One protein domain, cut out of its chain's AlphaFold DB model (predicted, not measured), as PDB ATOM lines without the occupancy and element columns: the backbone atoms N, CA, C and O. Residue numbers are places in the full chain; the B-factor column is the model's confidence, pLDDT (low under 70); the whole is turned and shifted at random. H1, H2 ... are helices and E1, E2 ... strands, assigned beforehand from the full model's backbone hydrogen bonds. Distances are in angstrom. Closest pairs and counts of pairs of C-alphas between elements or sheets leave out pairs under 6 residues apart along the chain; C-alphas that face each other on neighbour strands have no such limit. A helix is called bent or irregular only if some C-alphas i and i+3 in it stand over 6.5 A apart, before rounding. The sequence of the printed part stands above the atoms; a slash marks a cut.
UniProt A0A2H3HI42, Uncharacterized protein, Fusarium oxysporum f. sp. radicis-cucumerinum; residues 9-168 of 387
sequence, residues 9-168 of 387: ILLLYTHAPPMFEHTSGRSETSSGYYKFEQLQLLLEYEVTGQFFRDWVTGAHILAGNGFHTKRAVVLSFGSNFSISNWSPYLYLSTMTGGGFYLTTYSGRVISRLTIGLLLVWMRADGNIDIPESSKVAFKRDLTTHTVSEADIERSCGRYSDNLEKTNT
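What this domain is: This is residues 9 to 168 of the 387 residues of an uncharacterized protein of Fusarium oxysporum f. sp. radicis-cucumerinum (UniProt A0A2H3HI42). A strongly twisted sheet of five strands has H3 packed along one face, with H2 side by side with H3 and H5 crossing H3 steeply. H1, the longest helix, lies beyond H2 at one end of the longest axis, the link of residues 122 to 132 reaches the other end, and H4 only grazes the sheet. The printed part has 160 residues with five named helices and five named strands, in the order E1 H1 H2 E2 H3 E3 H4 E4 H5 E5. The mixed sheet runs E1 E2 E3 E4 E5, and the class is mixed, helices and strands. The whole is compact, with a radius of gyration of the C-alphas of 16.4 A and spans of 50 by 34 by 34 A.

Where its parts are: The strands are E1, residues 9 to 14, from C-alpha 9 at (42.523, -28.907, -33.643); E2, residues 72 to 78, 18.6 A long; E3, residues 99 to 103; E4, residues 133 to 138, 16.6 A; and E5, residues 163 to 167, ending with C-alpha 167 at (39.649, -38.825, -53.658). The helices are H1, residues 28 to 52, 23.0 A; H2, residues 55 to 63; H3, residues 83 to 95, 17.6 A; H4, residues 107 to 121, 20.8 A; and H5, residues 149 to 157. H1 is irregular, with C-alphas 44 and 47 9.6 A apart and a kink of 138 degrees near residue 46; H3 is irregular, with C-alphas 85 and 88 7.2 A apart.

How they stand to each other: E1 and E2 are parallel, with N 12 and O 75 at 2.8 A; E2 and E3 are parallel, with N 101 and O 76 at 2.8 A. E3 and E4 are antiparallel, with N 102 and O 134 at 2.8 A, and so are E4 and E5, with N 135 and O 166 at 2.9 A. E1, H1, H2, E2 and E2, H3, E3 are strand-helix-strand units, parallel neighbour strands joined through helices, with right-handed crossovers. H2 and H3 on one face of the sheet make two layers, one of helices and one of strands. H3 has a height over the sheet of 7.4 A and runs along the strands, at 14 degrees to E3 on the local plane. H2 touches H3 at a shallow tilt of 26 degrees, the same way; their closest C-alphas, of Ala 59 and Leu 92, are 5.2 A apart. H5, not on the sheet, touches H3 opposite ways at a steep tilt of 68 degrees, only just short of about perpendicular; the closest C-alphas, of Ser 84 and Glu 153, are 5.2 A apart. H1, not on the sheet, touches H2 only at the corner, with residues 51 to 52 alone; the closest C-alphas, of Phe 52 and Gly 58, are 4.6 A apart. H4 only grazes the sheet with residues 109 to 117; the closest C-alphas of E1 and H4, of Tyr 13 and Ile 110, are 7.5 A apart. Every O i to N i+4 pair is within hydrogen-bond range in H2 and H4, against 15 of 21 in H1, 7 of 9 in H3 and 4 of 5 in H5.

The domain as a whole: The two C-alphas farthest apart, of Glu 28 and Asp 125, are 52.7 A apart. The printed part has no cut; the links E1 to H1 and H4 to E4 are long. Residues 43 to 48 of H1 stand free. The mean pLDDT of the printed part is 74.5, and 48 residues are under 70, among them residues 21 to 32, 120 to 132 and 153 to 161.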
ATOM      1  N   ILE A   9      43.121 -28.447 -32.380       78.50
ATOM      2  CA  ILE A   9      42.523 -28.907 -33.643       78.50
ATOM      3  C   ILE A   9      41.088 -28.389 -33.704       78.50
ATOM      4  O   ILE A   9      40.296 -28.664 -32.805       78.50
ATOM      5  N   LEU A  10      40.752 -27.658 -34.765       86.31
ATOM      6  CA  LEU A  10      39.405 -27.153 -35.010       86.31
ATOM      7  C   LEU A  10      38.776 -27.934 -36.165       86.31
ATOM      8  O   LEU A  10      39.321 -27.961 -37.270       86.31
ATOM      9  N   LEU A  11      37.635 -28.572 -35.901       87.88
ATOM     10  CA  LEU A  11      36.828 -29.249 -36.915       87.88
ATOM     11  C   LEU A  11      35.699 -28.310 -37.346       87.88
ATOM     12  O   LEU A  11      34.773 -28.062 -36.577       87.88
ATOM     13  N   LEU A  12      35.784 -27.776 -38.563       90.44
ATOM     14  CA  LEU A  12      34.814 -26.830 -39.106       90.44
ATOM     15  C   LEU A  12      33.892 -27.537 -40.102       90.44
ATOM     16  O   LEU A  12      34.302 -27.838 -41.219       90.44
ATOM     17  N   TYR A  13      32.641 -27.779 -39.715       89.56
ATOM     18  CA  TYR A  13      31.605 -28.303 -40.610       89.56
ATOM     19  C   TYR A  13      30.748 -27.158 -41.132       89.56
ATOM     20  O   TYR A  13      30.208 -26.384 -40.347       89.56
ATOM     21  N   THR A  14      30.600 -27.055 -42.451       88.00
ATOM     22  CA  THR A  14      29.881 -25.940 -43.068       88.00
ATOM     23  C   THR A  14      29.063 -26.364 -44.285       88.00
ATOM     24  O   THR A  14      29.458 -27.230 -45.067       88.00
ATOM     25  N   HIS A  15      27.902 -25.730 -44.431       86.06
ATOM     26  CA  HIS A  15      26.968 -25.891 -45.547       86.06
ATOM     27  C   HIS A  15      26.633 -24.550 -46.218       86.06
ATOM     28  O   HIS A  15      25.704 -24.474 -47.020       86.06
ATOM     29  N   ALA A  16      27.365 -23.488 -45.886       82.81
ATOM     30  CA  ALA A  16      27.145 -22.150 -46.416       82.81
ATOM     31  C   ALA A  16      28.491 -21.425 -46.586       82.81
ATOM     32  O   ALA A  16      29.449 -21.739 -45.876       82.81
ATOM     33  N   PRO A  17      28.615 -20.482 -47.531       78.75
ATOM     34  CA  PRO A  17      29.788 -19.616 -47.590       78.75
ATOM     35  C   PRO A  17      29.866 -18.715 -46.347       78.75
ATOM     36  O   PRO A  17      28.820 -18.389 -45.781       78.75
ATOM     37  N   PRO A  18      31.071 -18.291 -45.927       78.56
ATOM     38  CA  PRO A  18      31.188 -17.224 -44.946       78.56
ATOM     39  C   PRO A  18      30.756 -15.894 -45.574       78.56
ATOM     40  O   PRO A  18      30.719 -15.740 -46.800       78.56
ATOM     41  N   MET A  19      30.428 -14.933 -44.722       76.81
ATOM     42  CA  MET A  19      30.065 -13.591 -45.156       76.81
ATOM     43  C   MET A  19      31.327 -12.788 -45.478       76.81
ATOM     44  O   MET A  19      32.305 -12.845 -44.739       76.81
ATOM     45  N   PHE A  20      31.295 -12.007 -46.558       73.25
ATOM     46  CA  PHE A  20      32.363 -11.061 -46.885       73.25
ATOM     47  C   PHE A  20      31.809  -9.670 -47.130       73.25
ATOM     48  O   PHE A  20      30.739  -9.519 -47.721       73.25
ATOM     49  N   GLU A  21      32.602  -8.652 -46.801       68.00
ATOM     50  CA  GLU A  21      32.260  -7.256 -47.073       68.00
ATOM     51  C   GLU A  21      31.966  -7.027 -48.568       68.00
ATOM     52  O   GLU A  21      30.969  -6.409 -48.936       68.00
ATOM     53  N   HIS A  22      32.772  -7.607 -49.461       61.78
ATOM     54  CA  HIS A  22      32.667  -7.382 -50.905       61.78
ATOM     55  C   HIS A  22      31.577  -8.217 -51.607       61.78
ATOM     56  O   HIS A  22      31.063  -7.791 -52.644       61.78
ATOM     57  N   THR A  23      31.178  -9.377 -51.068       55.34
ATOM     58  CA  THR A  23      30.005 -10.124 -51.575       55.34
ATOM     59  C   THR A  23      28.698  -9.544 -51.043       55.34
ATOM     60  O   THR A  23      27.678  -9.617 -51.731       55.34
ATOM     61  N   SER A  24      28.749  -8.878 -49.886       51.44
ATOM     62  CA  SER A  24      27.635  -8.144 -49.286       51.44
ATOM     63  C   SER A  24      27.191  -6.917 -50.107       51.44
ATOM     64  O   SER A  24      26.071  -6.442 -49.970       51.44
ATOM     65  N   GLY A  25      28.025  -6.441 -51.038       45.75
ATOM     66  CA  GLY A  25      27.684  -5.357 -51.967       45.75
ATOM     67  C   GLY A  25      26.826  -5.773 -53.172       45.75
ATOM     68  O   GLY A  25      26.456  -4.912 -53.967       45.75
ATOM     69  N   ARG A  26      26.517  -7.069 -53.353       50.59
ATOM     70  CA  ARG A  26      25.736  -7.558 -54.511       50.59
ATOM     71  C   ARG A  26      24.215  -7.468 -54.312       50.59
ATOM     72  O   ARG A  26      23.482  -7.543 -55.294       50.59
ATOM     73  N   SER A  27      23.736  -7.284 -53.078       52.75
ATOM     74  CA  SER A  27      22.333  -6.972 -52.761       52.75
ATOM     75  C   SER A  27      22.224  -6.235 -51.419       52.75
ATOM     76  O   SER A  27      22.980  -6.528 -50.496       52.75
ATOM     77  N   GLU A  28      21.243  -5.339 -51.251       51.94
ATOM     78  CA  GLU A  28      21.009  -4.642 -49.967       51.94
ATOM     79  C   GLU A  28      20.852  -5.616 -48.786       51.94
ATOM     80  O   GLU A  28      21.361  -5.367 -47.693       51.94
ATOM     81  N   THR A  29      20.231  -6.775 -49.025       53.31
ATOM     82  CA  THR A  29      20.037  -7.838 -48.031       53.31
ATOM     83  C   THR A  29      21.340  -8.478 -47.555       53.31
ATOM     84  O   THR A  29      21.488  -8.718 -46.360       53.31
ATOM     85  N   SER A  30      22.307  -8.727 -48.442       54.34
ATOM     86  CA  SER A  30      23.594  -9.328 -48.061       54.34
ATOM     87  C   SER A  30      24.485  -8.335 -47.306       54.34
ATOM     88  O   SER A  30      25.154  -8.735 -46.351       54.34
ATOM     89  N   SER A  31      24.394  -7.038 -47.636       59.81
ATOM     90  CA  SER A  31      25.063  -5.929 -46.927       59.81
ATOM     91  C   SER A  31      24.638  -5.799 -45.461       59.81
ATOM     92  O   SER A  31      25.454  -5.465 -44.598       59.81
ATOM     93  N   GLY A  32      23.369  -6.101 -45.166       66.19
ATOM     94  CA  GLY A  32      22.821  -6.062 -43.812       66.19
ATOM     95  C   GLY A  32      23.389  -7.161 -42.914       66.19
ATOM     96  O   GLY A  32      23.742  -6.888 -41.770       66.19
ATOM     97  N   TYR A  33      23.540  -8.381 -43.441       73.06
ATOM     98  CA  TYR A  33      24.034  -9.523 -42.667       73.06
ATOM     99  C   TYR A  33      25.511  -9.391 -42.280       73.06
ATOM    100  O   TYR A  33      25.845  -9.675 -41.135       73.06
ATOM    101  N   TYR A  34      26.377  -8.903 -43.179       78.31
ATOM    102  CA  TYR A  34      27.790  -8.670 -42.844       78.31
ATOM    103  C   TYR A  34      27.936  -7.607 -41.744       78.31
ATOM    104  O   TYR A  34      28.615  -7.827 -40.747       78.31
ATOM    105  N   LYS A  35      27.241  -6.467 -41.870       80.25
ATOM    106  CA  LYS A  35      27.267  -5.417 -40.834       80.25
ATOM    107  C   LYS A  35      26.734  -5.920 -39.494       80.25
ATOM    108  O   LYS A  35      27.293  -5.582 -38.455       80.25
ATOM    109  N   PHE A  36      25.670  -6.719 -39.520       82.69
ATOM    110  CA  PHE A  36      25.119  -7.333 -38.317       82.69
ATOM    111  C   PHE A  36      26.115  -8.295 -37.661       82.69
ATOM    112  O   PHE A  36      26.308  -8.219 -36.453       82.69
ATOM    113  N   GLU A  37      26.787  -9.146 -38.438       82.94
ATOM    114  CA  GLU A  37      27.831 -10.045 -37.934       82.94
ATOM    115  C   GLU A  37      28.987  -9.270 -37.294       82.94
ATOM    116  O   GLU A  37      29.370  -9.579 -36.171       82.94
ATOM    117  N   GLN A  38      29.495  -8.219 -37.945       85.56
ATOM    118  CA  GLN A  38      30.579  -7.399 -37.388       85.56
ATOM    119  C   GLN A  38      30.178  -6.727 -36.066       85.56
ATOM    120  O   GLN A  38      30.980  -6.652 -35.135       85.56
ATOM    121  N   LEU A  39      28.927  -6.269 -35.955       85.12
ATOM    122  CA  LEU A  39      28.389  -5.741 -34.701       85.12
ATOM    123  C   LEU A  39      28.280  -6.832 -33.631       85.12
ATOM    124  O   LEU A  39      28.690  -6.600 -32.496       85.12
ATOM    125  N   GLN A  40      27.779  -8.018 -33.981       85.69
ATOM    126  CA  GLN A  40      27.671  -9.141 -33.046       85.69
ATOM    127  C   GLN A  40      29.033  -9.629 -32.558       85.69
ATOM    128  O   GLN A  40      29.195  -9.879 -31.369       85.69
ATOM    129  N   LEU A  41      30.041  -9.683 -33.433       84.81
ATOM    130  CA  LEU A  41      31.405 -10.045 -33.049       84.81
ATOM    131  C   LEU A  41      31.947  -9.123 -31.951       84.81
ATOM    132  O   LEU A  41      32.583  -9.591 -31.009       84.81
ATOM    133  N   LEU A  42      31.668  -7.822 -32.045       84.44
ATOM    134  CA  LEU A  42      32.080  -6.845 -31.036       84.44
ATOM    135  C   LEU A  42      31.235  -6.921 -29.760       84.44
ATOM    136  O   LEU A  42      31.776  -6.730 -28.675       84.44
ATOM    137  N   LEU A  43      29.932  -7.185 -29.876       87.25
ATOM    138  CA  LEU A  43      29.022  -7.259 -28.729       87.25
ATOM    139  C   LEU A  43      29.226  -8.530 -27.896       87.25
ATOM    140  O   LEU A  43      29.218  -8.453 -26.672       87.25
ATOM    141  N   GLU A  44      29.405  -9.683 -28.540       87.19
ATOM    142  CA  GLU A  44      29.528 -10.978 -27.859       87.19
ATOM    143  C   GLU A  44      30.970 -11.301 -27.442       87.19
ATOM    144  O   GLU A  44      31.178 -11.951 -26.417       87.19
ATOM    145  N   TYR A  45      31.969 -10.860 -28.218       84.00
ATOM    146  CA  TYR A  45      33.371 -11.273 -28.042       84.00
ATOM    147  C   TYR A  45      34.338 -10.103 -27.792       84.00
ATOM    148  O   TYR A  45      35.551 -10.320 -27.677       84.00
ATOM    149  N   GLU A  46      33.832  -8.868 -27.695       85.12
ATOM    150  CA  GLU A  46      34.579  -7.649 -27.354       85.12
ATOM    151  C   GLU A  46      35.911  -7.512 -28.127       85.12
ATOM    152  O   GLU A  46      35.954  -7.501 -29.361       85.12
ATOM    153  N   VAL A  47      37.032  -7.426 -27.400       79.44
ATOM    154  CA  VAL A  47      38.391  -7.285 -27.941       79.44
ATOM    155  C   VAL A  47      38.787  -8.504 -28.776       79.44
ATOM    156  O   VAL A  47      39.514  -8.365 -29.758       79.44
ATOM    157  N   THR A  48      38.293  -9.697 -28.431       80.06
ATOM    158  CA  THR A  48      38.623 -10.922 -29.173       80.06
ATOM    159  C   THR A  48      37.869 -11.037 -30.493       80.06
ATOM    160  O   THR A  48      38.404 -11.616 -31.437       80.06
ATOM    161  N   GLY A  49      36.694 -10.410 -30.613       80.00
ATOM    162  CA  GLY A  49      35.954 -10.327 -31.874       80.00
ATOM    163  C   GLY A  49      36.738  -9.607 -32.975       80.00
ATOM    164  O   GLY A  49      36.676  -9.994 -34.139       80.00
ATOM    165  N   GLN A  50      37.576  -8.627 -32.610       80.94
ATOM    166  CA  GLN A  50      38.401  -7.876 -33.568       80.94
ATOM    167  C   GLN A  50      39.422  -8.749 -34.311       80.94
ATOM    168  O   GLN A  50      39.813  -8.425 -35.433       80.94
ATOM    169  N   PHE A  51      39.833  -9.870 -33.712       82.00
ATOM    170  CA  PHE A  51      40.743 -10.836 -34.331       82.00
ATOM    171  C   PHE A  51      40.106 -11.607 -35.494       82.00
ATOM    172  O   PHE A  51      40.821 -12.149 -36.332       82.00
ATOM    173  N   PHE A  52      38.776 -11.625 -35.575       83.56
ATOM    174  CA  PHE A  52      38.017 -12.344 -36.600       83.56
ATOM    175  C   PHE A  52      37.164 -11.408 -37.463       83.56
ATOM    176  O   PHE A  52      36.220 -11.857 -38.105       83.56
ATOM    177  N   ARG A  53      37.511 -10.113 -37.517       78.69
ATOM    178  CA  ARG A  53      36.819  -9.115 -38.356       78.69
ATOM    179  C   ARG A  53      36.827  -9.473 -39.847       78.69
ATOM    180  O   ARG A  53      35.903  -9.130 -40.575       78.69
ATOM    181  N   ASP A  54      37.894 -10.137 -40.287       80.88
ATOM    182  CA  ASP A  54      38.116 -10.564 -41.661       80.88
ATOM    183  C   ASP A  54      38.804 -11.936 -41.671       80.88
ATOM    184  O   ASP A  54      39.544 -12.308 -40.748       80.88
ATOM    185  N   TRP A  55      38.532 -12.713 -42.717       82.56
ATOM    186  CA  TRP A  55      38.934 -14.116 -42.815       82.56
ATOM    187  C   TRP A  55      40.453 -14.290 -42.918       82.56
ATOM    188  O   TRP A  55      40.996 -15.296 -42.455       82.56
ATOM    189  N   VAL A  56      41.144 -13.311 -43.509       84.25
ATOM    190  CA  VAL A  56      42.605 -13.312 -43.673       84.25
ATOM    191  C   VAL A  56      43.282 -13.126 -42.317       84.25
ATOM    192  O   VAL A  56      44.123 -13.939 -41.924       84.25
ATOM    193  N   THR A  57      42.872 -12.105 -41.564       84.19
ATOM    194  CA  THR A  57      43.369 -11.820 -40.215       84.19
ATOM    195  C   THR A  57      43.098 -12.998 -39.281       84.19
ATOM    196  O   THR A  57      44.028 -13.476 -38.624       84.19
ATOM    197  N   GLY A  58      41.878 -13.547 -39.293       86.62
ATOM    198  CA  GLY A  58      41.532 -14.725 -38.492       86.62
ATOM    199  C   GLY A  58      42.409 -15.940 -38.816       86.62
ATOM    200  O   GLY A  58      42.942 -16.592 -37.913       86.62
ATOM    201  N   ALA A  59      42.642 -16.220 -40.104       87.56
ATOM    202  CA  ALA A  59      43.520 -17.309 -40.531       87.56
ATOM    203  C   ALA A  59      44.978 -17.101 -40.083       87.56
ATOM    204  O   ALA A  59      45.612 -18.049 -39.612       87.56
ATOM    205  N   HIS A  60      45.505 -15.877 -40.176       86.12
ATOM    206  CA  HIS A  60      46.861 -15.553 -39.724       86.12
ATOM    207  C   HIS A  60      47.035 -15.695 -38.212       86.12
ATOM    208  O   HIS A  60      48.051 -16.235 -37.766       86.12
ATOM    209  N   ILE A  61      46.040 -15.277 -37.427       85.81
ATOM    210  CA  ILE A  61      46.056 -15.420 -35.967       85.81
ATOM    211  C   ILE A  61      46.074 -16.895 -35.573       85.81
ATOM    212  O   ILE A  61      46.863 -17.298 -34.714       85.81
ATOM    213  N   LEU A  62      45.258 -17.721 -36.232       86.00
ATOM    214  CA  LEU A  62      45.232 -19.159 -35.971       86.00
ATOM    215  C   LEU A  62      46.533 -19.851 -36.401       86.00
ATOM    216  O   LEU A  62      47.041 -20.712 -35.675       86.00
ATOM    217  N   ALA A  63      47.101 -19.436 -37.537       83.06
ATOM    218  CA  ALA A  63      48.376 -19.931 -38.050       83.06
ATOM    219  C   ALA A  63      49.582 -19.526 -37.180       83.06
ATOM    220  O   ALA A  63      50.587 -20.236 -37.170       83.06
ATOM    221  N   GLY A  64      49.476 -18.439 -36.410       79.38
ATOM    222  CA  GLY A  64      50.598 -17.877 -35.653       79.38
ATOM    223  C   GLY A  64      51.525 -17.004 -36.505       79.38
ATOM    224  O   GLY A  64      52.718 -16.904 -36.232       79.38
ATOM    225  N   ASN A  65      51.008 -16.372 -37.559       72.44
ATOM    226  CA  ASN A  65      51.804 -15.438 -38.354       72.44
ATOM    227  C   ASN A  65      51.887 -14.079 -37.633       72.44
ATOM    228  O   ASN A  65      50.922 -13.649 -37.007       72.44
ATOM    229  N   GLY A  66      53.035 -13.395 -37.721       57.72
ATOM    230  CA  GLY A  66      53.191 -12.027 -37.198       57.72
ATOM    231  C   GLY A  66      53.271 -11.919 -35.669       57.72
ATOM    232  O   GLY A  66      52.495 -11.185 -35.076       57.72
ATOM    233  N   PHE A  67      54.245 -12.600 -35.046       55.97
ATOM    234  CA  PHE A  67      54.581 -12.558 -33.602       55.97
ATOM    235  C   PHE A  67      53.734 -13.424 -32.652       55.97
ATOM    236  O   PHE A  67      53.917 -13.361 -31.434       55.97
ATOM    237  N   HIS A  68      52.862 -14.292 -33.167       61.75
ATOM    238  CA  HIS A  68      52.051 -15.193 -32.347       61.75
ATOM    239  C   HIS A  68      52.537 -16.645 -32.420       61.75
ATOM    240  O   HIS A  68      52.970 -17.129 -33.456       61.75
ATOM    241  N   THR A  69      52.450 -17.389 -31.319       72.25
ATOM    242  CA  THR A  69      52.600 -18.851 -31.367       72.25
ATOM    243  C   THR A  69      51.409 -19.460 -32.101       72.25
ATOM    244  O   THR A  69      50.279 -19.034 -31.845       72.25
ATOM    245  N   LYS A  70      51.638 -20.474 -32.950       77.81
ATOM    246  CA  LYS A  70      50.572 -21.222 -33.638       77.81
ATOM    247  C   LYS A  70      49.461 -21.601 -32.658       77.81
ATOM    248  O   LYS A  70      49.733 -22.214 -31.625       77.81
ATOM    249  N   ARG A  71      48.222 -21.214 -32.973       79.50
ATOM    250  CA  ARG A  71      47.067 -21.395 -32.081       79.50
ATOM    251  C   ARG A  71      46.247 -22.617 -32.456       79.50
ATOM    252  O   ARG A  71      45.820 -23.348 -31.566       79.50
ATOM    253  N   ALA A  72      46.039 -22.848 -33.754       83.50
ATOM    254  CA  ALA A  72      45.202 -23.948 -34.205       83.50
ATOM    255  C   ALA A  72      45.618 -24.547 -35.554       83.50
ATOM    256  O   ALA A  72      46.313 -23.928 -36.359       83.50
ATOM    257  N   VAL A  73      45.140 -25.766 -35.791       83.25
ATOM    258  CA  VAL A  73      45.093 -26.447 -37.086       83.25
ATOM    259  C   VAL A  73      43.622 -26.635 -37.445       83.25
ATOM    260  O   VAL A  73      42.887 -27.257 -36.678       83.25
ATOM    261  N   VAL A  74      43.184 -26.116 -38.593       86.69
ATOM    262  CA  VAL A  74      41.770 -26.161 -38.994       86.69
ATOM    263  C   VAL A  74      41.537 -27.229 -40.061       86.69
ATOM    264  O   VAL A  74      42.058 -27.145 -41.177       86.69
ATOM    265  N   LEU A  75      40.702 -28.217 -39.745       87.00
ATOM    266  CA  LEU A  75      40.164 -29.178 -40.706       87.00
ATOM    267  C   LEU A  75      38.751 -28.752 -41.091       87.00
ATOM    268  O   LEU A  75      37.852 -28.757 -40.251       87.00
ATOM    269  N   SER A  76      38.563 -28.391 -42.354       89.75
ATOM    270  CA  SER A  76      37.290 -27.870 -42.847       89.75
ATOM    271  C   SER A  76      36.571 -28.901 -43.717       89.75
ATOM    272  O   SER A  76      37.176 -29.521 -44.591       89.75
ATOM    273  N   PHE A  77      35.268 -29.050 -43.506       87.88
ATOM    274  CA  PHE A  77      34.381 -29.981 -44.198       87.88
ATOM    275  C   PHE A  77      33.231 -29.197 -44.816       87.88
ATOM    276  O   PHE A  77      32.332 -28.737 -44.110       87.88
ATOM    277  N   GLY A  78      33.280 -29.027 -46.134       86.50
ATOM    278  CA  GLY A  78      32.281 -28.282 -46.893       86.50
ATOM    279  C   GLY A  78      31.492 -29.187 -47.827       86.50
ATOM    280  O   GLY A  78      32.006 -30.190 -48.325       86.50
ATOM    281  N   SER A  79      30.249 -28.818 -48.111       81.44
ATOM    282  CA  SER A  79      29.485 -29.436 -49.194       81.44
ATOM    283  C   SER A  79      29.908 -28.934 -50.572       81.44
ATOM    284  O   SER A  79      30.530 -27.883 -50.727       81.44
ATOM    285  N   ASN A  80      29.577 -29.730 -51.590       69.12
ATOM    286  CA  ASN A  80      29.958 -29.492 -52.979       69.12
ATOM    287  C   ASN A  80      29.142 -28.346 -53.611       69.12
ATOM    288  O   ASN A  80      28.258 -28.577 -54.433       69.12
ATOM    289  N   PHE A  81      29.421 -27.113 -53.194       71.25
ATOM    290  CA  PHE A  81      28.935 -25.885 -53.825       71.25
ATOM    291  C   PHE A  81      30.030 -25.249 -54.700       71.25
ATOM    292  O   PHE A  81      31.126 -25.798 -54.838       71.25
ATOM    293  N   SER A  82      29.740 -24.104 -55.326       75.75
ATOM    294  CA  SER A  82      30.691 -23.411 -56.203       75.75
ATOM    295  C   SER A  82      32.017 -23.110 -55.497       75.75
ATOM    296  O   SER A  82      32.066 -22.905 -54.285       75.75
ATOM    297  N   ILE A  83      33.101 -23.052 -56.276       75.88
ATOM    298  CA  ILE A  83      34.463 -22.823 -55.769       75.88
ATOM    299  C   ILE A  83      34.551 -21.550 -54.918       75.88
ATOM    300  O   ILE A  83      35.184 -21.559 -53.867       75.88
ATOM    301  N   SER A  84      33.853 -20.490 -55.335       72.94
ATOM    302  CA  SER A  84      33.744 -19.220 -54.606       72.94
ATOM    303  C   SER A  84      33.219 -19.371 -53.178       72.94
ATOM    304  O   SER A  84      33.552 -18.570 -52.315       72.94
ATOM    305  N   ASN A  85      32.385 -20.381 -52.923       78.38
ATOM    306  CA  ASN A  85      31.683 -20.517 -51.652       78.38
ATOM    307  C   ASN A  85      32.513 -21.261 -50.610       78.38
ATOM    308  O   ASN A  85      32.339 -21.034 -49.416       78.38
ATOM    309  N   TRP A  86      33.402 -22.159 -51.044       83.31
ATOM    310  CA  TRP A  86      34.231 -22.941 -50.130       83.31
ATOM    311  C   TRP A  86      35.712 -22.562 -50.137       83.31
ATOM    312  O   TRP A  86      36.440 -22.963 -49.225       83.31
ATOM    313  N   SER A  87      36.170 -21.759 -51.103       81.75
ATOM    314  CA  SER A  87      37.538 -21.231 -51.143       81.75
ATOM    315  C   SER A  87      38.039 -20.603 -49.840       81.75
ATOM    316  O   SER A  87      39.215 -20.811 -49.523       81.75
ATOM    317  N   PRO A  88      37.209 -19.916 -49.033       84.62
ATOM    318  CA  PRO A  88      37.677 -19.338 -47.779       84.62
ATOM    319  C   PRO A  88      38.069 -20.398 -46.755       84.62
ATOM    320  O   PRO A  88      39.054 -20.246 -46.036       84.62
ATOM    321  N   TYR A  89      37.329 -21.506 -46.722       88.31
ATOM    322  CA  TYR A  89      37.619 -22.640 -45.851       88.31
ATOM    323  C   TYR A  89      38.872 -23.386 -46.307       88.31
ATOM    324  O   TYR A  89      39.678 -23.796 -45.473       88.31
ATOM    325  N   LEU A  90      39.079 -23.511 -47.624       86.94
ATOM    326  CA  LEU A  90      40.328 -24.048 -48.167       86.94
ATOM    327  C   LEU A  90      41.525 -23.166 -47.780       86.94
ATOM    328  O   LEU A  90      42.551 -23.697 -47.351       86.94
ATOM    329  N   TYR A  91      41.399 -21.841 -47.900       86.19
ATOM    330  CA  TYR A  91      42.441 -20.898 -47.493       86.19
ATOM    331  C   TYR A  91      42.763 -21.035 -46.000       86.19
ATOM    332  O   TYR A  91      43.909 -21.315 -45.652       86.19
ATOM    333  N   LEU A  92      41.752 -20.958 -45.127       88.19
ATOM    334  CA  LEU A  92      41.902 -21.110 -43.676       88.19
ATOM    335  C   LEU A  92      42.596 -22.428 -43.295       88.19
ATOM    336  O   LEU A  92      43.564 -22.447 -42.527       88.19
ATOM    337  N   SER A  93      42.126 -23.541 -43.856       87.62
ATOM    338  CA  SER A  93      42.727 -24.850 -43.618       87.62
ATOM    339  C   SER A  93      44.166 -24.925 -44.123       87.62
ATOM    340  O   SER A  93      45.005 -25.504 -43.446       87.62
ATOM    341  N   THR A  94      44.487 -24.306 -45.260       84.62
ATOM    342  CA  THR A  94      45.860 -24.290 -45.791       84.62
ATOM    343  C   THR A  94      46.791 -23.464 -44.903       84.62
ATOM    344  O   THR A  94      47.842 -23.958 -44.501       84.62
ATOM    345  N   MET A  95      46.387 -22.246 -44.532       83.75
ATOM    346  CA  MET A  95      47.198 -21.331 -43.716       83.75
ATOM    347  C   MET A  95      47.522 -21.906 -42.336       83.75
ATOM    348  O   MET A  95      48.616 -21.709 -41.816       83.75
ATOM    349  N   THR A  96      46.593 -22.662 -41.750       83.06
ATOM    350  CA  THR A  96      46.792 -23.309 -40.443       83.06
ATOM    351  C   THR A  96      47.517 -24.664 -40.522       83.06
ATOM    352  O   THR A  96      47.805 -25.286 -39.493       83.06
ATOM    353  N   GLY A  97      47.861 -25.132 -41.727       78.50
ATOM    354  CA  GLY A  97      48.492 -26.437 -41.963       78.50
ATOM    355  C   GLY A  97      47.544 -27.633 -41.802       78.50
ATOM    356  O   GLY A  97      47.996 -28.749 -41.548       78.50
ATOM    357  N   GLY A  98      46.236 -27.399 -41.894       80.38
ATOM    358  CA  GLY A  98      45.189 -28.413 -41.888       80.38
ATOM    359  C   GLY A  98      44.818 -28.903 -43.292       80.38
ATOM    360  O   GLY A  98      45.661 -29.044 -44.178       80.38
ATOM    361  N   GLY A  99      43.539 -29.220 -43.497       84.00
ATOM    362  CA  GLY A  99      43.037 -29.768 -44.755       84.00
ATOM    363  C   GLY A  99      41.562 -29.459 -44.972       84.00
ATOM    364  O   GLY A  99      40.791 -29.419 -44.017       84.00
ATOM    365  N   PHE A 100      41.188 -29.247 -46.233       86.25
ATOM    366  CA  PHE A 100      39.803 -29.045 -46.639       86.25
ATOM    367  C   PHE A 100      39.280 -30.271 -47.391       86.25
ATOM    368  O   PHE A 100      39.949 -30.818 -48.274       86.25
ATOM    369  N   TYR A 101      38.076 -30.691 -47.021       85.69
ATOM    370  CA  TYR A 101      37.422 -31.891 -47.518       85.69
ATOM    371  C   TYR A 101      36.031 -31.539 -48.034       85.69
ATOM    372  O   TYR A 101      35.193 -31.008 -47.305       85.69
ATOM    373  N   LEU A 102      35.775 -31.880 -49.294       85.38
ATOM    374  CA  LEU A 102      34.435 -31.871 -49.863       85.38
ATOM    375  C   LEU A 102      33.718 -33.148 -49.443       85.38
ATOM    376  O   LEU A 102      34.220 -34.246 -49.682       85.38
ATOM    377  N   THR A 103      32.556 -33.010 -48.816       83.75
ATOM    378  CA  THR A 103      31.762 -34.144 -48.338       83.75
ATOM    379  C   THR A 103      30.268 -33.821 -48.345       83.75
ATOM    380  O   THR A 103      29.860 -32.681 -48.557       83.75
ATOM    381  N   THR A 104      29.412 -34.819 -48.143       82.00
ATOM    382  CA  THR A 104      27.967 -34.590 -48.031       82.00
ATOM    383  C   THR A 104      27.632 -34.025 -46.654       82.00
ATOM    384  O   THR A 104      27.937 -34.642 -45.634       82.00
ATOM    385  N   TYR A 105      26.939 -32.887 -46.610       80.88
ATOM    386  CA  TYR A 105      26.481 -32.307 -45.350       80.88
ATOM    387  C   TYR A 105      25.259 -33.068 -44.821       80.88
ATOM    388  O   TYR A 105      24.118 -32.798 -45.183       80.88
ATOM    389  N   SER A 106      25.509 -34.077 -43.991       79.44
ATOM    390  CA  SER A 106      24.474 -34.836 -43.286       79.44
ATOM    391  C   SER A 106      24.970 -35.216 -41.897       79.44
ATOM    392  O   SER A 106      26.160 -35.486 -41.722       79.44
ATOM    393  N   GLY A 107      24.067 -35.297 -40.914       75.88
ATOM    394  CA  GLY A 107      24.433 -35.691 -39.546       75.88
ATOM    395  C   GLY A 107      25.180 -37.032 -39.490       75.88
ATOM    396  O   GLY A 107      26.141 -37.173 -38.738       75.88
ATOM    397  N   ARG A 108      24.816 -37.978 -40.369       74.94
ATOM    398  CA  ARG A 108      25.498 -39.270 -40.553       74.94
ATOM    399  C   ARG A 108      26.969 -39.101 -40.931       74.94
ATOM    400  O   ARG A 108      27.845 -39.680 -40.293       74.94
ATOM    401  N   VAL A 109      27.233 -38.331 -41.982       77.31
ATOM    402  CA  VAL A 109      28.587 -38.127 -42.512       77.31
ATOM    403  C   VAL A 109      29.435 -37.331 -41.529       77.31
ATOM    404  O   VAL A 109      30.570 -37.722 -41.277       77.31
ATOM    405  N   ILE A 110      28.867 -36.292 -40.908       81.19
ATOM    406  CA  ILE A 110      29.534 -35.506 -39.863       81.19
ATOM    407  C   ILE A 110      29.932 -36.421 -38.703       81.19
ATOM    408  O   ILE A 110      31.109 -36.495 -38.373       81.19
ATOM    409  N   SER A 111      28.990 -37.188 -38.146       77.69
ATOM    410  CA  SER A 111      29.262 -38.099 -37.028       77.69
ATOM    411  C   SER A 111      30.359 -39.116 -37.366       77.69
ATOM    412  O   SER A 111      31.309 -39.263 -36.598       77.69
ATOM    413  N   ARG A 112      30.286 -39.761 -38.538       77.38
ATOM    414  CA  ARG A 112      31.296 -40.736 -38.989       77.38
ATOM    415  C   ARG A 112      32.670 -40.093 -39.215       77.38
ATOM    416  O   ARG A 112      33.670 -40.668 -38.795       77.38
ATOM    417  N   LEU A 113      32.728 -38.905 -39.822       78.00
ATOM    418  CA  LEU A 113      33.975 -38.157 -40.020       78.00
ATOM    419  C   LEU A 113      34.598 -37.740 -38.689       78.00
ATOM    420  O   LEU A 113      35.774 -38.013 -38.474       78.00
ATOM    421  N   THR A 114      33.824 -37.123 -37.789       80.00
ATOM    422  CA  THR A 114      34.305 -36.683 -36.471       80.00
ATOM    423  C   THR A 114      34.893 -37.856 -35.698       80.00
ATOM    424  O   THR A 114      36.004 -37.775 -35.183       80.00
ATOM    425  N   ILE A 115      34.173 -38.978 -35.662       76.94
ATOM    426  CA  ILE A 115      34.598 -40.179 -34.946       76.94
ATOM    427  C   ILE A 115      35.845 -40.790 -35.586       76.94
ATOM    428  O   ILE A 115      36.803 -41.092 -34.876       76.94
ATOM    429  N   GLY A 116      35.868 -40.925 -36.914       74.69
ATOM    430  CA  GLY A 116      37.033 -41.436 -37.631       74.69
ATOM    431  C   GLY A 116      38.276 -40.578 -37.399       74.69
ATOM    432  O   GLY A 116      39.347 -41.110 -37.125       74.69
ATOM    433  N   LEU A 117      38.134 -39.250 -37.418       75.12
ATOM    434  CA  LEU A 117      39.215 -38.303 -37.128       75.12
ATOM    435  C   LEU A 117      39.733 -38.429 -35.700       75.12
ATOM    436  O   LEU A 117      40.944 -38.488 -35.502       75.12
ATOM    437  N   LEU A 118      38.829 -38.497 -34.719       75.38
ATOM    438  CA  LEU A 118      39.195 -38.690 -33.316       75.38
ATOM    439  C   LEU A 118      39.947 -40.007 -33.120       75.38
ATOM    440  O   LEU A 118      40.941 -40.045 -32.403       75.38
ATOM    441  N   LEU A 119      39.524 -41.078 -33.789       71.81
ATOM    442  CA  LEU A 119      40.155 -42.394 -33.675       71.81
ATOM    443  C   LEU A 119      41.515 -42.438 -34.375       71.81
ATOM    444  O   LEU A 119      42.471 -42.956 -33.800       71.81
ATOM    445  N   VAL A 120      41.654 -41.801 -35.543       69.50
ATOM    446  CA  VAL A 120      42.961 -41.572 -36.183       69.50
ATOM    447  C   VAL A 120      43.877 -40.765 -35.260       69.50
ATOM    448  O   VAL A 120      45.052 -41.102 -35.110       69.50
ATOM    449  N   TRP A 121      43.351 -39.720 -34.618       68.62
ATOM    450  CA  TRP A 121      44.109 -38.861 -33.709       68.62
ATOM    451  C   TRP A 121      44.575 -39.605 -32.454       68.62
ATOM    452  O   TRP A 121      45.740 -39.505 -32.075       68.62
ATOM    453  N   MET A 122      43.711 -40.442 -31.876       65.19
ATOM    454  CA  MET A 122      44.043 -41.339 -30.763       65.19
ATOM    455  C   MET A 122      44.931 -42.525 -31.178       65.19
ATOM    456  O   MET A 122      45.290 -43.342 -30.329       65.19
ATOM    457  N   ARG A 123      45.303 -42.632 -32.465       63.44
ATOM    458  CA  ARG A 123      46.062 -43.755 -33.040       63.44
ATOM    459  C   ARG A 123      45.390 -45.111 -32.790       63.44
ATOM    460  O   ARG A 123      46.074 -46.107 -32.551       63.44
ATOM    461  N   ALA A 124      44.061 -45.136 -32.831       62.84
ATOM    462  CA  ALA A 124      43.294 -46.365 -32.721       62.84
ATOM    463  C   ALA A 124      43.618 -47.306 -33.890       62.84
ATOM    464  O   ALA A 124      43.868 -46.870 -35.016       62.84
ATOM    465  N   ASP A 125      43.623 -48.605 -33.611       55.66
ATOM    466  CA  ASP A 125      43.817 -49.646 -34.612       55.66
ATOM    467  C   ASP A 125      42.504 -50.011 -35.328       55.66
ATOM    468  O   ASP A 125      41.397 -49.742 -34.856       55.66
ATOM    469  N   GLY A 126      42.639 -50.649 -36.492       54.16
ATOM    470  CA  GLY A 126      41.522 -51.129 -37.304       54.16
ATOM    471  C   GLY A 126      41.304 -50.344 -38.598       54.16
ATOM    472  O   GLY A 126      41.897 -49.292 -38.839       54.16
ATOM    473  N   ASN A 127      40.449 -50.890 -39.465       55.56
ATOM    474  CA  ASN A 127      39.998 -50.194 -40.666       55.56
ATOM    475  C   ASN A 127      39.000 -49.110 -40.244       55.56
ATOM    476  O   ASN A 127      37.836 -49.402 -39.979       55.56
ATOM    477  N   ILE A 128      39.479 -47.870 -40.135       60.94
ATOM    478  CA  ILE A 128      38.639 -46.704 -39.864       60.94
ATOM    479  C   ILE A 128      37.898 -46.358 -41.154       60.94
ATOM    480  O   ILE A 128      38.501 -45.917 -42.133       60.94
ATOM    481  N   ASP A 129      36.592 -46.595 -41.154       59.03
ATOM    482  CA  ASP A 129      35.703 -46.259 -42.259       59.03
ATOM    483  C   ASP A 129      35.426 -44.745 -42.249       59.03
ATOM    484  O   ASP A 129      34.658 -44.229 -41.431       59.03
ATOM    485  N   ILE A 130      36.109 -44.022 -43.139       62.53
ATOM    486  CA  ILE A 130      35.918 -42.586 -43.352       62.53
ATOM    487  C   ILE A 130      34.930 -42.418 -44.516       62.53
ATOM    488  O   ILE A 130      35.194 -42.944 -45.599       62.53
ATOM    489  N   PRO A 131      33.818 -41.676 -44.335       67.31
ATOM    490  CA  PRO A 131      32.879 -41.395 -45.415       67.31
ATOM    491  C   PRO A 131      33.554 -40.801 -46.649       67.31
ATOM    492  O   PRO A 131      34.559 -40.086 -46.546       67.31
ATOM    493  N   GLU A 132      32.939 -41.040 -47.808       68.50
ATOM    494  CA  GLU A 132      33.405 -40.492 -49.077       68.50
ATOM    495  C   GLU A 132      33.633 -38.985 -48.968       68.50
ATOM    496  O   GLU A 132      32.755 -38.195 -48.599       68.50
ATOM    497  N   SER A 133      34.871 -38.599 -49.247       74.62
ATOM    498  CA  SER A 133      35.312 -37.220 -49.187       74.62
ATOM    499  C   SER A 133      36.394 -36.981 -50.230       74.62
ATOM    500  O   SER A 133      37.220 -37.847 -50.522       74.62
ATOM    501  N   SER A 134      36.413 -35.790 -50.806       79.69
ATOM    502  CA  SER A 134      37.486 -35.381 -51.709       79.69
ATOM    503  C   SER A 134      38.315 -34.327 -51.001       79.69
ATOM    504  O   SER A 134      37.814 -33.247 -50.686       79.69
ATOM    505  N   LYS A 135      39.587 -34.631 -50.739       83.19
ATOM    506  CA  LYS A 135      40.521 -33.626 -50.235       83.19
ATOM    507  C   LYS A 135      40.821 -32.656 -51.369       83.19
ATOM    508  O   LYS A 135      41.134 -33.089 -52.478       83.19
ATOM    509  N   VAL A 136      40.746 -31.363 -51.085       82.00
ATOM    510  CA  VAL A 136      41.156 -30.319 -52.025       82.00
ATOM    511  C   VAL A 136      42.352 -29.588 -51.438       82.00
ATOM    512  O   VAL A 136      42.376 -29.283 -50.245       82.00
ATOM    513  N   ALA A 137      43.352 -29.328 -52.270       81.31
ATOM    514  CA  ALA A 137      44.546 -28.580 -51.904       81.31
ATOM    515  C   ALA A 137      44.957 -27.633 -53.036       81.31
ATOM    516  O   ALA A 137      44.613 -27.846 -54.201       81.31
ATOM    517  N   PHE A 138      45.711 -26.593 -52.691       76.00
ATOM    518  CA  PHE A 138      46.392 -25.769 -53.683       76.00
ATOM    519  C   PHE A 138      47.641 -26.489 -54.202       76.00
ATOM    520  O   PHE A 138      48.395 -27.059 -53.417       76.00
ATOM    521  N   LYS A 139      47.882 -26.433 -55.518       74.56
ATOM    522  CA  LYS A 139      49.112 -26.959 -56.138       74.56
ATOM    523  C   LYS A 139      50.332 -26.101 -55.808       74.56
ATOM    524  O   LYS A 139      51.444 -26.615 -55.738       74.56
ATOM    525  N   ARG A 140      50.134 -24.789 -55.645       70.12
ATOM    526  CA  ARG A 140      51.176 -23.827 -55.256       70.12
ATOM    527  C   ARG A 140      50.961 -23.340 -53.831       70.12
ATOM    528  O   ARG A 140      49.825 -23.162 -53.401       70.12
ATOM    529  N   ASP A 141      52.064 -23.085 -53.141       65.50
ATOM    530  CA  ASP A 141      52.052 -22.588 -51.772       65.50
ATOM    531  C   ASP A 141      51.590 -21.123 -51.716       65.50
ATOM    532  O   ASP A 141      52.249 -20.224 -52.245       65.50
ATOM    533  N   LEU A 142      50.441 -20.890 -51.080       64.62
ATOM    534  CA  LEU A 142      49.866 -19.557 -50.885       64.62
ATOM    535  C   LEU A 142      50.427 -18.832 -49.655       64.62
ATOM    536  O   LEU A 142      50.169 -17.641 -49.497       64.62
ATOM    537  N   THR A 143      51.202 -19.500 -48.796       59.22
ATOM    538  CA  THR A 143      51.707 -18.909 -47.540       59.22
ATOM    539  C   THR A 143      52.744 -17.801 -47.753       59.22
ATOM    540  O   THR A 143      53.055 -17.059 -46.824       59.22
ATOM    541  N   THR A 144      53.260 -17.665 -48.976       53.66
ATOM    542  CA  THR A 144      54.333 -16.731 -49.351       53.66
ATOM    543  C   THR A 144      53.842 -15.403 -49.934       53.66
ATOM    544  O   THR A 144      54.653 -14.507 -50.155       53.66
ATOM    545  N   HIS A 145      52.537 -15.252 -50.185       59.19
ATOM    546  CA  HIS A 145      51.967 -14.069 -50.831       59.19
ATOM    547  C   HIS A 145      50.990 -13.349 -49.892       59.19
ATOM    548  O   HIS A 145      50.230 -13.985 -49.166       59.19
ATOM    549  N   THR A 146      50.981 -12.015 -49.915       61.81
ATOM    550  CA  THR A 146      49.925 -11.215 -49.276       61.81
ATOM    551  C   THR A 146      48.625 -11.402 -50.055       61.81
ATOM    552  O   THR A 146      48.535 -10.970 -51.204       61.81
ATOM    553  N   VAL A 147      47.643 -12.063 -49.445       70.50
ATOM    554  CA  VAL A 147      46.336 -12.366 -50.049       70.50
ATOM    555  C   VAL A 147      45.276 -11.471 -49.404       70.50
ATOM    556  O   VAL A 147      45.184 -11.433 -48.181       70.50
ATOM    557  N   SER A 148      44.473 -10.759 -50.202       73.62
ATOM    558  CA  SER A 148      43.274 -10.056 -49.712       73.62
ATOM    559  C   SER A 148      42.030 -10.955 -49.759       73.62
ATOM    560  O   SER A 148      42.012 -11.954 -50.475       73.62
ATOM    561  N   GLU A 149      40.943 -10.610 -49.060       71.56
ATOM    562  CA  GLU A 149      39.688 -11.383 -49.140       71.56
ATOM    563  C   GLU A 149      39.106 -11.439 -50.561       71.56
ATOM    564  O   GLU A 149      38.637 -12.488 -51.005       71.56
ATOM    565  N   ALA A 150      39.210 -10.337 -51.312       68.38
ATOM    566  CA  ALA A 150      38.820 -10.296 -52.720       68.38
ATOM    567  C   ALA A 150      39.685 -11.240 -53.575       68.38
ATOM    568  O   ALA A 150      39.215 -11.803 -54.569       68.38
ATOM    569  N   ASP A 151      40.941 -11.451 -53.175       69.94
ATOM    570  CA  ASP A 151      41.810 -12.446 -53.787       69.94
ATOM    571  C   ASP A 151      41.463 -13.863 -53.328       69.94
ATOM    572  O   ASP A 151      41.643 -14.771 -54.119       69.94
ATOM    573  N   ILE A 152      40.912 -14.118 -52.141       72.00
ATOM    574  CA  ILE A 152      40.467 -15.474 -51.753       72.00
ATOM    575  C   ILE A 152      39.317 -15.956 -52.657       72.00
ATOM    576  O   ILE A 152      39.342 -17.095 -53.143       72.00
ATOM    577  N   GLU A 153      38.337 -15.088 -52.935       62.19
ATOM    578  CA  GLU A 153      37.235 -15.376 -53.871       62.19
ATOM    579  C   GLU A 153      37.784 -15.552 -55.303       62.19
ATOM    580  O   GLU A 153      37.489 -16.538 -55.991       62.19
ATOM    581  N   ARG A 154      38.658 -14.633 -55.747       58.97
ATOM    582  CA  ARG A 154      39.172 -14.578 -57.127       58.97
ATOM    583  C   ARG A 154      40.272 -15.605 -57.430       58.97
ATOM    584  O   ARG A 154      40.299 -16.138 -58.538       58.97
ATOM    585  N   SER A 155      41.149 -15.920 -56.480       55.41
ATOM    586  CA  SER A 155      42.278 -16.861 -56.630       55.41
ATOM    587  C   SER A 155      41.816 -18.306 -56.725       55.41
ATOM    588  O   SER A 155      42.491 -19.126 -57.339       55.41
ATOM    589  N   CYS A 156      40.646 -18.629 -56.177       52.47
ATOM    590  CA  CYS A 156      40.057 -19.951 -56.358       52.47
ATOM    591  C   CYS A 156      39.153 -20.001 -57.601       52.47
ATOM    592  O   CYS A 156      39.112 -21.024 -58.277       52.47
ATOM    593  N   GLY A 157      38.497 -18.889 -57.962       49.34
ATOM    594  CA  GLY A 157      37.646 -18.794 -59.156       49.34
ATOM    595  C   GLY A 157      38.390 -18.684 -60.499       49.34
ATOM    596  O   GLY A 157      37.924 -19.246 -61.485       49.34
ATOM    597  N   ARG A 158      39.542 -17.995 -60.569       45.97
ATOM    598  CA  ARG A 158      40.349 -17.859 -61.807       45.97
ATOM    599  C   ARG A 158      41.335 -19.003 -62.050       45.97
ATOM    600  O   ARG A 158      41.851 -19.109 -63.156       45.97
ATOM    601  N   TYR A 159      41.606 -19.835 -61.045       51.97
ATOM    602  CA  TYR A 159      42.634 -20.873 -61.109       51.97
ATOM    603  C   TYR A 159      42.093 -22.240 -60.677       51.97
ATOM    604  O   TYR A 159      42.667 -22.884 -59.796       51.97
ATOM    605  N   SER A 160      41.033 -22.734 -61.330       58.06
ATOM    606  CA  SER A 160      40.686 -24.168 -61.269       58.06
ATOM    607  C   SER A 160      41.918 -25.051 -61.496       58.06
ATOM    608  O   SER A 160      42.081 -26.089 -60.859       58.06
ATOM    609  N   ASP A 161      42.837 -24.572 -62.333       65.62
ATOM    610  CA  ASP A 161      44.076 -25.243 -62.707       65.62
ATOM    611  C   ASP A 161      45.097 -25.318 -61.563       65.62
ATOM    612  O   ASP A 161      45.992 -26.163 -61.606       65.62
ATOM    613  N   ASN A 162      44.964 -24.483 -60.526       71.38
ATOM    614  CA  ASN A 162      45.817 -24.483 -59.332       71.38
ATOM    615  C   ASN A 162      45.245 -25.342 -58.191       71.38
ATOM    616  O   ASN A 162      45.808 -25.360 -57.098       71.38
ATOM    617  N   LEU A 163      44.140 -26.054 -58.418       76.44
ATOM    618  CA  LEU A 163      43.549 -26.955 -57.434       76.44
ATOM    619  C   LEU A 163      43.895 -28.405 -57.759       76.44
ATOM    620  O   LEU A 163      43.788 -28.853 -58.901       76.44
ATOM    621  N   GLU A 164      44.279 -29.153 -56.734       80.69
ATOM    622  CA  GLU A 164      44.383 -30.603 -56.781       80.69
ATOM    623  C   GLU A 164      43.246 -31.203 -55.956       80.69
ATOM    624  O   GLU A 164      43.021 -30.817 -54.806       80.69
ATOM    625  N   LYS A 165      42.503 -32.131 -56.565       79.50
ATOM    626  CA  LYS A 165      41.456 -32.898 -55.894       79.50
ATOM    627  C   LYS A 165      41.900 -34.347 -55.812       79.50
ATOM    628  O   LYS A 165      42.088 -34.995 -56.838       79.50
ATOM    629  N   THR A 166      42.019 -34.856 -54.595       74.00
ATOM    630  CA  THR A 166      42.365 -36.253 -54.341       74.00
ATOM    631  C   THR A 166      41.179 -36.931 -53.675       74.00
ATOM    632  O   THR A 166      40.733 -36.515 -52.602       74.00
ATOM    633  N   ASN A 167      40.660 -37.989 -54.296       66.25
ATOM    634  CA  ASN A 167      39.649 -38.825 -53.658       66.25
ATOM    635  C   ASN A 167      40.292 -39.608 -52.519       66.25
ATOM    636  O   ASN A 167      41.309 -40.273 -52.724       66.25
ATOM    637  N   THR A 168      39.688 -39.562 -51.331       58.41
ATOM    638  CA  THR A 168      40.176 -40.347 -50.189       58.41
ATOM    639  C   THR A 168      40.083 -41.853 -50.477       58.41
ATOM    640  O   THR A 168      40.978 -42.609 -50.137       58.41
TER     641      THR A 168